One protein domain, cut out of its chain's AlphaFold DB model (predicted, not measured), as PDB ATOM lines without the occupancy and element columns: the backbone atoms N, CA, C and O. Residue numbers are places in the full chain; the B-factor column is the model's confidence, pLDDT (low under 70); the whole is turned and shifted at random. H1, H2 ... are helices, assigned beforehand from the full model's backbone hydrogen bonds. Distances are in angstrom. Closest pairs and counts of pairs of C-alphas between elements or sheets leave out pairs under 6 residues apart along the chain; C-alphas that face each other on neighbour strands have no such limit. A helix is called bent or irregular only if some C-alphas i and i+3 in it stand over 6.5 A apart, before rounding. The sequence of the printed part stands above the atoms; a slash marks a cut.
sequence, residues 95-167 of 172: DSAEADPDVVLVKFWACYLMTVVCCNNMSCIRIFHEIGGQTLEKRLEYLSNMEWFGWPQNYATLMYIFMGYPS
ATOM      1  N   ASP A  95     242.692 180.637 285.164       62.69
ATOM      2  CA  ASP A  95     241.810 181.321 284.198       62.69
ATOM      3  C   ASP A  95     240.797 180.352 283.540       62.69
ATOM      4  O   ASP A  95     240.212 180.634 282.492       62.69
ATOM      5  N   SER A  96     240.599 179.158 284.109       58.81
ATOM      6  CA  SER A  96     239.668 178.163 283.562       58.81
ATOM      7  C   SER A  96     238.242 178.359 284.093       58.81
ATOM      8  O   SER A  96     238.026 178.913 285.168       58.81
ATOM      9  N   ALA A  97     237.243 177.838 283.372       54.59
ATOM     10  CA  ALA A  97     235.851 177.799 283.845       54.59
ATOM     11  C   ALA A  97     235.649 176.925 285.108       54.59
ATOM     12  O   ALA A  97     234.561 176.912 285.678       54.59
ATOM     13  N   GLU A  98     236.688 176.200 285.528       59.06
ATOM     14  CA  GLU A  98     236.741 175.347 286.720       59.06
ATOM     15  C   GLU A  98     237.613 175.962 287.832       59.06
ATOM     16  O   GLU A  98     237.853 175.303 288.843       59.06
ATOM     17  N   ALA A  99     238.107 177.195 287.645       66.94
ATOM     18  CA  ALA A  99     238.926 177.911 288.620       66.94
ATOM     19  C   ALA A  99     238.221 178.028 289.976       66.94
ATOM     20  O   ALA A  99     236.990 178.157 290.041       66.94
ATOM     21  N   ASP A 100     239.001 178.022 291.061       78.38
ATOM     22  CA  ASP A 100     238.458 178.214 292.400       78.38
ATOM     23  C   ASP A 100     237.752 179.588 292.459       78.38
ATOM     24  O   ASP A 100     238.373 180.621 292.171       78.38
ATOM     25  N   PRO A 101     236.456 179.648 292.834       82.44
ATOM     26  CA  PRO A 101     235.739 180.909 292.988       82.44
ATOM     27  C   PRO A 101     236.463 181.919 293.886       82.44
ATOM     28  O   PRO A 101     236.359 183.129 293.659       82.44
ATOM     29  N   ASP A 102     237.215 181.450 294.887       85.06
ATOM     30  CA  ASP A 102     237.992 182.317 295.769       85.06
ATOM     31  C   ASP A 102     239.202 182.943 295.039       85.06
ATOM     32  O   ASP A 102     239.557 184.085 295.340       85.06
ATOM     33  N   VAL A 103     239.807 182.272 294.050       87.38
ATOM     34  CA  VAL A 103     240.914 182.824 293.240       87.38
ATOM     35  C   VAL A 103     240.406 183.888 292.268       87.38
ATOM     36  O   VAL A 103     240.971 184.984 292.188       87.38
ATOM     37  N   VAL A 104     239.269 183.641 291.613       88.00
ATOM     38  CA  VAL A 104     238.587 184.664 290.796       88.00
ATOM     39  C   VAL A 104     238.246 185.893 291.648       88.00
ATOM     40  O   VAL A 104     238.415 187.035 291.215       88.00
ATOM     41  N   LEU A 105     237.830 185.681 292.900       90.75
ATOM     42  CA  LEU A 105     237.533 186.767 293.828       90.75
ATOM     43  C   LEU A 105     238.789 187.553 294.249       90.75
ATOM     44  O   LEU A 105     238.697 188.763 294.463       90.75
ATOM     45  N   VAL A 106     239.965 186.925 294.331       94.12
ATOM     46  CA  VAL A 106     241.239 187.641 294.534       94.12
ATOM     47  C   VAL A 106     241.531 188.570 293.353       94.12
ATOM     48  O   VAL A 106     241.773 189.755 293.581       94.12
ATOM     49  N   LYS A 107     241.426 188.081 292.108       93.62
ATOM     50  CA  LYS A 107     241.616 188.888 290.884       93.62
ATOM     51  C   LYS A 107     240.656 190.074 290.833       93.62
ATOM     52  O   LYS A 107     241.064 191.203 290.564       93.62
ATOM     53  N   PHE A 108     239.395 189.839 291.191       92.62
ATOM     54  CA  PHE A 108     238.393 190.889 291.336       92.62
ATOM     55  C   PHE A 108     238.866 191.995 292.296       92.62
ATOM     56  O   PHE A 108     238.884 193.178 291.943       92.62
ATOM     57  N   TRP A 109     239.252 191.619 293.521       96.25
ATOM     58  CA  TRP A 109     239.653 192.587 294.542       96.25
ATOM     59  C   TRP A 109     240.968 193.278 294.185       96.25
ATOM     60  O   TRP A 109     241.134 194.446 294.529       96.25
ATOM     61  N   ALA A 110     241.859 192.605 293.454       97.06
ATOM     62  CA  ALA A 110     243.053 193.210 292.884       97.06
ATOM     63  C   ALA A 110     242.685 194.300 291.865       97.06
ATOM     64  O   ALA A 110     243.092 195.446 292.038       97.06
ATOM     65  N   CYS A 111     241.830 194.012 290.875       96.62
ATOM     66  CA  CYS A 111     241.366 195.022 289.915       96.62
ATOM     67  C   CYS A 111     240.643 196.195 290.595       96.62
ATOM     68  O   CYS A 111     240.822 197.354 290.205       96.62
ATOM     69  N   TYR A 112     239.842 195.921 291.628       96.75
ATOM     70  CA  TYR A 112     239.195 196.982 292.393       96.75
ATOM     71  C   TYR A 112     240.217 197.848 293.137       96.75
ATOM     72  O   TYR A 112     240.163 199.073 293.033       96.75
ATOM     73  N   LEU A 113     241.190 197.237 293.822       98.25
ATOM     74  CA  LEU A 113     242.251 197.967 294.514       98.25
ATOM     75  C   LEU A 113     243.084 198.804 293.538       98.25
ATOM     76  O   LEU A 113     243.319 199.978 293.809       98.25
ATOM     77  N   MET A 114     243.452 198.244 292.382       97.94
ATOM     78  CA  MET A 114     244.126 198.961 291.295       97.94
ATOM     79  C   MET A 114     243.335 200.202 290.863       97.94
ATOM     80  O   MET A 114     243.893 201.296 290.777       97.94
ATOM     81  N   THR A 115     242.020 200.059 290.675       95.94
ATOM     82  CA  THR A 115     241.125 201.176 290.336       95.94
ATOM     83  C   THR A 115     241.100 202.226 291.452       95.94
ATOM     84  O   THR A 115     241.181 203.424 291.181       95.94
ATOM     85  N   VAL A 116     241.030 201.795 292.717       96.94
ATOM     86  CA  VAL A 116     241.033 202.682 293.890       96.94
ATOM     87  C   VAL A 116     242.329 203.482 293.990       96.94
ATOM     88  O   VAL A 116     242.262 204.686 294.236       96.94
ATOM     89  N   VAL A 117     243.492 202.851 293.798       97.69
ATOM     90  CA  VAL A 117     244.784 203.547 293.908       97.69
ATOM     91  C   VAL A 117     245.092 204.432 292.710       97.69
ATOM     92  O   VAL A 117     245.783 205.429 292.873       97.69
ATOM     93  N   CYS A 118     244.542 204.123 291.535       96.50
ATOM     94  CA  CYS A 118     244.689 204.943 290.332       96.50
ATOM     95  C   CYS A 118     243.698 206.110 290.260       96.50
ATOM     96  O   CYS A 118     243.947 207.087 289.551       96.50
ATOM     97  N   CYS A 119     242.574 206.041 290.978       92.75
ATOM     98  CA  CYS A 119     241.548 207.079 290.944       92.75
ATOM     99  C   CYS A 119     242.119 208.436 291.388       92.75
ATOM    100  O   CYS A 119     242.544 208.600 292.533       92.75
ATOM    101  N   ASN A 120     242.110 209.410 290.468       89.81
ATOM    102  CA  ASN A 120     242.728 210.735 290.612       89.81
ATOM    103  C   ASN A 120     244.238 210.709 290.931       89.81
ATOM    104  O   ASN A 120     244.771 211.678 291.471       89.81
ATOM    105  N   ASN A 121     244.940 209.627 290.578       94.88
ATOM    106  CA  ASN A 121     246.359 209.445 290.866       94.88
ATOM    107  C   ASN A 121     247.131 208.978 289.622       94.88
ATOM    108  O   ASN A 121     247.374 207.791 289.399       94.88
ATOM    109  N   MET A 122     247.559 209.954 288.817       93.69
ATOM    110  CA  MET A 122     248.326 209.709 287.589       93.69
ATOM    111  C   MET A 122     249.675 209.027 287.841       93.69
ATOM    112  O   MET A 122     250.167 208.321 286.964       93.69
ATOM    113  N   SER A 123     250.274 209.220 289.020       94.50
ATOM    114  CA  SER A 123     251.527 208.553 289.378       94.50
ATOM    115  C   SER A 123     251.328 207.042 289.462       94.50
ATOM    116  O   SER A 123     252.104 206.307 288.861       94.50
ATOM    117  N   CYS A 124     250.261 206.585 290.126       95.56
ATOM    118  CA  CYS A 124     249.924 205.160 290.185       95.56
ATOM    119  C   CYS A 124     249.585 204.596 288.799       95.56
ATOM    120  O   CYS A 124     250.080 203.527 288.453       95.56
ATOM    121  N   ILE A 125     248.819 205.332 287.979       95.50
ATOM    122  CA  ILE A 125     248.512 204.917 286.598       95.50
ATOM    123  C   ILE A 125     249.804 204.682 285.808       95.50
ATOM    124  O   ILE A 125     249.974 203.634 285.187       95.50
ATOM    125  N   ARG A 126     250.738 205.638 285.870       95.31
ATOM    126  CA  ARG A 126     252.021 205.529 285.175       95.31
ATOM    127  C   ARG A 126     252.831 204.334 285.668       95.31
ATOM    128  O   ARG A 126     253.364 203.617 284.832       95.31
ATOM    129  N   ILE A 127     252.887 204.101 286.982       96.75
ATOM    130  CA  ILE A 127     253.607 202.951 287.545       96.75
ATOM    131  C   ILE A 127     253.053 201.657 286.953       96.75
ATOM    132  O   ILE A 127     253.811 200.924 286.331       96.75
ATOM    133  N   PHE A 128     251.742 201.410 287.051       96.50
ATOM    134  CA  PHE A 128     251.126 200.197 286.497       96.50
ATOM    135  C   PHE A 128     251.389 200.019 284.999       96.50
ATOM    136  O   PHE A 128     251.657 198.903 284.560       96.50
ATOM    137  N   HIS A 129     251.357 201.104 284.223       93.31
ATOM    138  CA  HIS A 129     251.692 201.058 282.803       93.31
ATOM    139  C   HIS A 129     253.167 200.680 282.567       93.31
ATOM    140  O   HIS A 129     253.463 199.856 281.703       93.31
ATOM    141  N   GLU A 130     254.094 201.273 283.321       94.62
ATOM    142  CA  GLU A 130     255.536 201.018 283.216       94.62
ATOM    143  C   GLU A 130     255.898 199.577 283.591       94.62
ATOM    144  O   GLU A 130     256.676 198.948 282.875       94.62
ATOM    145  N   ILE A 131     255.322 199.041 284.673       95.44
ATOM    146  CA  ILE A 131     255.639 197.683 285.142       95.44
ATOM    147  C   ILE A 131     254.864 196.591 284.394       95.44
ATOM    148  O   ILE A 131     255.407 195.520 284.142       95.44
ATOM    149  N   GLY A 132     253.607 196.848 284.026       93.62
ATOM    150  CA  GLY A 132     252.721 195.843 283.438       93.62
ATOM    151  C   GLY A 132     252.796 195.754 281.917       93.62
ATOM    152  O   GLY A 132     252.579 194.681 281.350       93.62
ATOM    153  N   GLY A 133     253.110 196.866 281.242       91.81
ATOM    154  CA  GLY A 133     253.241 196.934 279.788       91.81
ATOM    155  C   GLY A 133     252.086 196.263 279.031       91.81
ATOM    156  O   GLY A 133     250.918 196.391 279.391       91.81
ATOM    157  N   GLN A 134     252.423 195.509 277.980       91.88
ATOM    158  CA  GLN A 134     251.446 194.760 277.173       91.88
ATOM    159  C   GLN A 134     250.818 193.571 277.915       91.88
ATOM    160  O   GLN A 134     249.753 193.094 277.521       91.88
ATOM    161  N   THR A 135     251.474 193.050 278.955       92.94
ATOM    162  CA  THR A 135     250.931 191.935 279.741       92.94
ATOM    163  C   THR A 135     249.694 192.392 280.501       92.94
ATOM    164  O   THR A 135     248.666 191.719 280.453       92.94
ATOM    165  N   LEU A 136     249.755 193.577 281.115       95.06
ATOM    166  CA  LEU A 136     248.619 194.175 281.809       95.06
ATOM    167  C   LEU A 136     247.434 194.425 280.868       95.06
ATOM    168  O   LEU A 136     246.307 194.090 281.222       95.06
ATOM    169  N   GLU A 137     247.682 194.956 279.668       94.94
ATOM    170  CA  GLU A 137     246.641 195.175 278.655       94.94
ATOM    171  C   GLU A 137     245.883 193.880 278.338       94.94
ATOM    172  O   GLU A 137     244.665 193.821 278.502       94.94
ATOM    173  N   LYS A 138     246.607 192.813 277.976       93.25
ATOM    174  CA  LYS A 138     246.011 191.509 277.640       93.25
ATOM    175  C   LYS A 138     245.259 190.892 278.813       93.25
ATOM    176  O   LYS A 138     244.199 190.298 278.628       93.25
ATOM    177  N   ARG A 139     245.803 191.012 280.029       93.06
ATOM    178  CA  ARG A 139     245.166 190.477 281.237       93.06
ATOM    179  C   ARG A 139     243.876 191.218 281.564       93.06
ATOM    180  O   ARG A 139     242.862 190.570 281.804       93.06
ATOM    181  N   LEU A 140     243.878 192.548 281.520       94.56
ATOM    182  CA  LEU A 140     242.667 193.336 281.747       94.56
ATOM    183  C   LEU A 140     241.628 193.118 280.643       94.56
ATOM    184  O   LEU A 140     240.448 193.000 280.961       94.56
ATOM    185  N   GLU A 141     242.043 192.996 279.378       93.25
ATOM    186  CA  GLU A 141     241.147 192.651 278.268       93.25
ATOM    187  C   GLU A 141     240.455 191.307 278.523       93.25
ATOM    188  O   GLU A 141     239.226 191.220 278.478       93.25
ATOM    189  N   TYR A 142     241.219 190.271 278.865       91.31
ATOM    190  CA  TYR A 142     240.671 188.958 279.192       91.31
ATOM    191  C   TYR A 142     239.690 189.026 280.377       91.31
ATOM    192  O   TYR A 142     238.530 188.632 280.249       91.31
ATOM    193  N   LEU A 143     240.117 189.605 281.505       91.62
ATOM    194  CA  LEU A 143     239.311 189.705 282.726       91.62
ATOM    195  C   LEU A 143     238.046 190.556 282.537       91.62
ATOM    196  O   LEU A 143     237.023 190.279 283.166       91.62
ATOM    197  N   SER A 144     238.082 191.558 281.652       91.88
ATOM    198  CA  SER A 144     236.929 192.407 281.324       91.88
ATOM    199  C   SER A 144     235.792 191.647 280.630       91.88
ATOM    200  O   SER A 144     234.633 192.053 280.724       91.88
ATOM    201  N   ASN A 145     236.109 190.531 279.967       88.38
ATOM    202  CA  ASN A 145     235.144 189.685 279.269       88.38
ATOM    203  C   ASN A 145     234.577 188.560 280.150       88.38
ATOM    204  O   ASN A 145     233.678 187.841 279.713       88.38
ATOM    205  N   MET A 146     235.077 188.393 281.378       86.19
ATOM    206  CA  MET A 146     234.546 187.411 282.323       86.19
ATOM    207  C   MET A 146     233.272 187.925 283.009       86.19
ATOM    208  O   MET A 146     233.155 189.105 283.348       86.19
ATOM    209  N   GLU A 147     232.332 187.018 283.285       81.44
ATOM    210  CA  GLU A 147     231.148 187.329 284.088       81.44
ATOM    211  C   GLU A 147     231.498 187.374 285.578       81.44
ATOM    212  O   GLU A 147     231.852 186.369 286.194       81.44
ATOM    213  N   TRP A 148     231.394 188.560 286.177       82.75
ATOM    214  CA  TRP A 148     231.709 188.778 287.589       82.75
ATOM    215  C   TRP A 148     230.424 188.750 288.419       82.75
ATOM    216  O   TRP A 148     229.790 189.777 288.669       82.75
ATOM    217  N   PHE A 149     230.003 187.548 288.820       71.81
ATOM    218  CA  PHE A 149     228.750 187.357 289.548       71.81
ATOM    219  C   PHE A 149     228.727 188.131 290.879       71.81
ATOM    220  O   PHE A 149     229.663 188.071 291.677       71.81
ATOM    221  N   GLY A 150     227.627 188.845 291.136       73.25
ATOM    222  CA  GLY A 150     227.401 189.569 292.394       73.25
ATOM    223  C   GLY A 150     227.965 190.992 292.452       73.25
ATOM    224  O   GLY A 150     227.807 191.646 293.483       73.25
ATOM    225  N   TRP A 151     228.559 191.497 291.367       74.94
ATOM    226  CA  TRP A 151     229.094 192.858 291.296       74.94
ATOM    227  C   TRP A 151     228.391 193.700 290.228       74.94
ATOM    228  O   TRP A 151     228.098 193.199 289.146       74.94
ATOM    229  N   PRO A 152     228.117 194.991 290.502       75.38
ATOM    230  CA  PRO A 152     227.408 195.851 289.557       75.38
ATOM    231  C   PRO A 152     228.256 196.236 288.337       75.38
ATOM    232  O   PRO A 152     227.701 196.632 287.317       75.38
ATOM    233  N   GLN A 153     229.586 196.177 288.452       83.50
ATOM    234  CA  GLN A 153     230.538 196.560 287.409       83.50
ATOM    235  C   GLN A 153     231.739 195.609 287.413       83.50
ATOM    236  O   GLN A 153     232.175 195.158 288.475       83.50
ATOM    237  N   ASN A 154     232.295 195.344 286.229       90.50
ATOM    238  CA  ASN A 154     233.570 194.650 286.085       90.50
ATOM    239  C   ASN A 154     234.713 195.674 286.245       90.50
ATOM    240  O   ASN A 154     234.920 196.538 285.391       90.50
ATOM    241  N   TYR A 155     235.440 195.617 287.364       92.94
ATOM    242  CA  TYR A 155     236.534 196.556 287.632       92.94
ATOM    243  C   TYR A 155     237.757 196.334 286.738       92.94
ATOM    244  O   TYR A 155     238.534 197.271 286.580       92.94
ATOM    245  N   ALA A 156     237.920 195.170 286.096       94.25
ATOM    246  CA  ALA A 156     238.931 195.024 285.051       94.25
ATOM    247  C   ALA A 156     238.594 195.901 283.838       94.25
ATOM    248  O   ALA A 156     239.489 196.541 283.297       94.25
ATOM    249  N   THR A 157     237.311 196.034 283.475       93.75
ATOM    250  CA  THR A 157     236.865 196.978 282.434       93.75
ATOM    251  C   THR A 157     237.177 198.425 282.814       93.75
ATOM    252  O   THR A 157     237.715 199.175 282.004       93.75
ATOM    253  N   LEU A 158     236.878 198.833 284.052       92.31
ATOM    254  CA  LEU A 158     237.199 200.188 284.519       92.31
ATOM    255  C   LEU A 158     238.702 200.455 284.504       92.31
ATOM    256  O   LEU A 158     239.137 201.514 284.056       92.31
ATOM    257  N   MET A 159     239.488 199.484 284.959       94.44
ATOM    258  CA  MET A 159     240.936 199.586 284.974       94.44
ATOM    259  C   MET A 159     241.520 199.636 283.554       94.44
ATOM    260  O   MET A 159     242.426 200.426 283.300       94.44
ATOM    261  N   TYR A 160     240.963 198.867 282.611       93.94
ATOM    262  CA  TYR A 160     241.315 198.907 281.187       93.94
ATOM    263  C   TYR A 160     241.096 200.310 280.599       93.94
ATOM    264  O   TYR A 160     241.977 200.861 279.940       93.94
ATOM    265  N   ILE A 161     239.958 200.936 280.926       91.31
ATOM    266  CA  ILE A 161     239.634 202.312 280.519       91.31
ATOM    267  C   ILE A 161     240.571 203.330 281.191       91.31
ATOM    268  O   ILE A 161     241.050 204.245 280.525       91.31
ATOM    269  N   PHE A 162     240.865 203.185 282.489       89.50
ATOM    270  CA  PHE A 162     241.797 204.066 283.212       89.50
ATOM    271  C   PHE A 162     243.215 204.028 282.645       89.50
ATOM    272  O   PHE A 162     243.904 205.046 282.661       89.50
ATOM    273  N   MET A 163     243.630 202.878 282.120       91.94
ATOM    274  CA  MET A 163     244.905 202.727 281.426       91.94
ATOM    275  C   MET A 163     244.915 203.352 280.026       91.94
ATOM    276  O   MET A 163     245.978 203.475 279.422       91.94
ATOM    277  N   GLY A 164     243.760 203.787 279.511       90.69
ATOM    278  CA  GLY A 164     243.640 204.386 278.185       90.69
ATOM    279  C   GLY A 164     243.828 203.382 277.048       90.69
ATOM    280  O   GLY A 164     244.166 203.787 275.934       90.69
ATOM    281  N   TYR A 165     243.637 202.088 277.314       91.38
ATOM    282  CA  TYR A 165     243.730 201.058 276.288       91.38
ATOM    283  C   TYR A 165     242.550 201.155 275.306       91.38
ATOM    284  O   TYR A 165     241.445 201.553 275.693       91.38
ATOM    285  N   PRO A 166     242.769 200.847 274.015       83.56
ATOM    286  CA  PRO A 166     241.743 200.995 272.993       83.56
ATOM    287  C   PRO A 166     240.583 200.030 273.249       83.56
ATOM    288  O   PRO A 166     240.754 198.817 273.210       83.56
ATOM    289  N   SER A 167     239.385 200.566 273.486       68.19
ATOM    290  CA  SER A 167     238.182 199.754 273.676       68.19
ATOM    291  C   SER A 167     237.975 198.790 272.506       68.19
ATOM    292  O   SER A 167     237.962 199.202 271.347       68.19
TER     293      SER A 167
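Overview. This is residues 95 to 167 of the 172 residues of an uncharacterized protein of Micrurus corallinus (UniProt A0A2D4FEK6). Long helix H1 forms one side, bent helix H2 folds back from its end in two arms, and short helix H3 packs on both H1 and arm H2b. The 73 printed residues hold three named helices, H1, H2, H3, and no named strand: all helix. The whole is compact, radius of gyration of the C-alphas 12.1 A, but elongated, spanning 35 by 22 by 20 A.

Arrangement. Start with H1, residues 101 to 118. H2, residues 122 to 144, was assigned as one helix by its hydrogen bonds but is bent: C-alphas 131 and 134 are 9.5 A apart. Its arms, H2a, residues 122 to 131, and H2b, residues 134 to 144, are only just about perpendicular, at 71 degrees. H1 and H2a only just touch, with 3 pairs of C-alphas within 8 A, only at the corner, H1 with residues 117 to 118 alone; the closest C-alphas, of Cys 118 and Cys 124, are 5.2 A apart. H3, residues 155 to 162, touches H1, closest C-alphas Cys 111 and Ala 156 at 5.4 A, at a shallow tilt of 28 degrees, the same way. H3 touches H2b, closest C-alphas Thr 157 and Ser 144 at 4.7 A, at a steep tilt of 47 degrees, opposite ways. In H1, H2a, H2b and H3 every O i to N i+4 pair is within hydrogen-bond range.

Along the chain. Find C-alpha 101 at (235.739, 180.909, 292.988); from there H1 runs 25.8 A. H2a measures 14.3 A, H2b 15.3 A and H3 10.2 A, ending at C-alpha 162, (241.797, 204.066, 283.212).

Size, cuts and confidence. Look for the farthest C-alphas at Glu 98 and Ser 123, 36.4 A apart. The printed part has no cut; the link H1 to H2 is tight and H2 to H3 short. pLDDT is under 70 at residues 95 to 99 and 167.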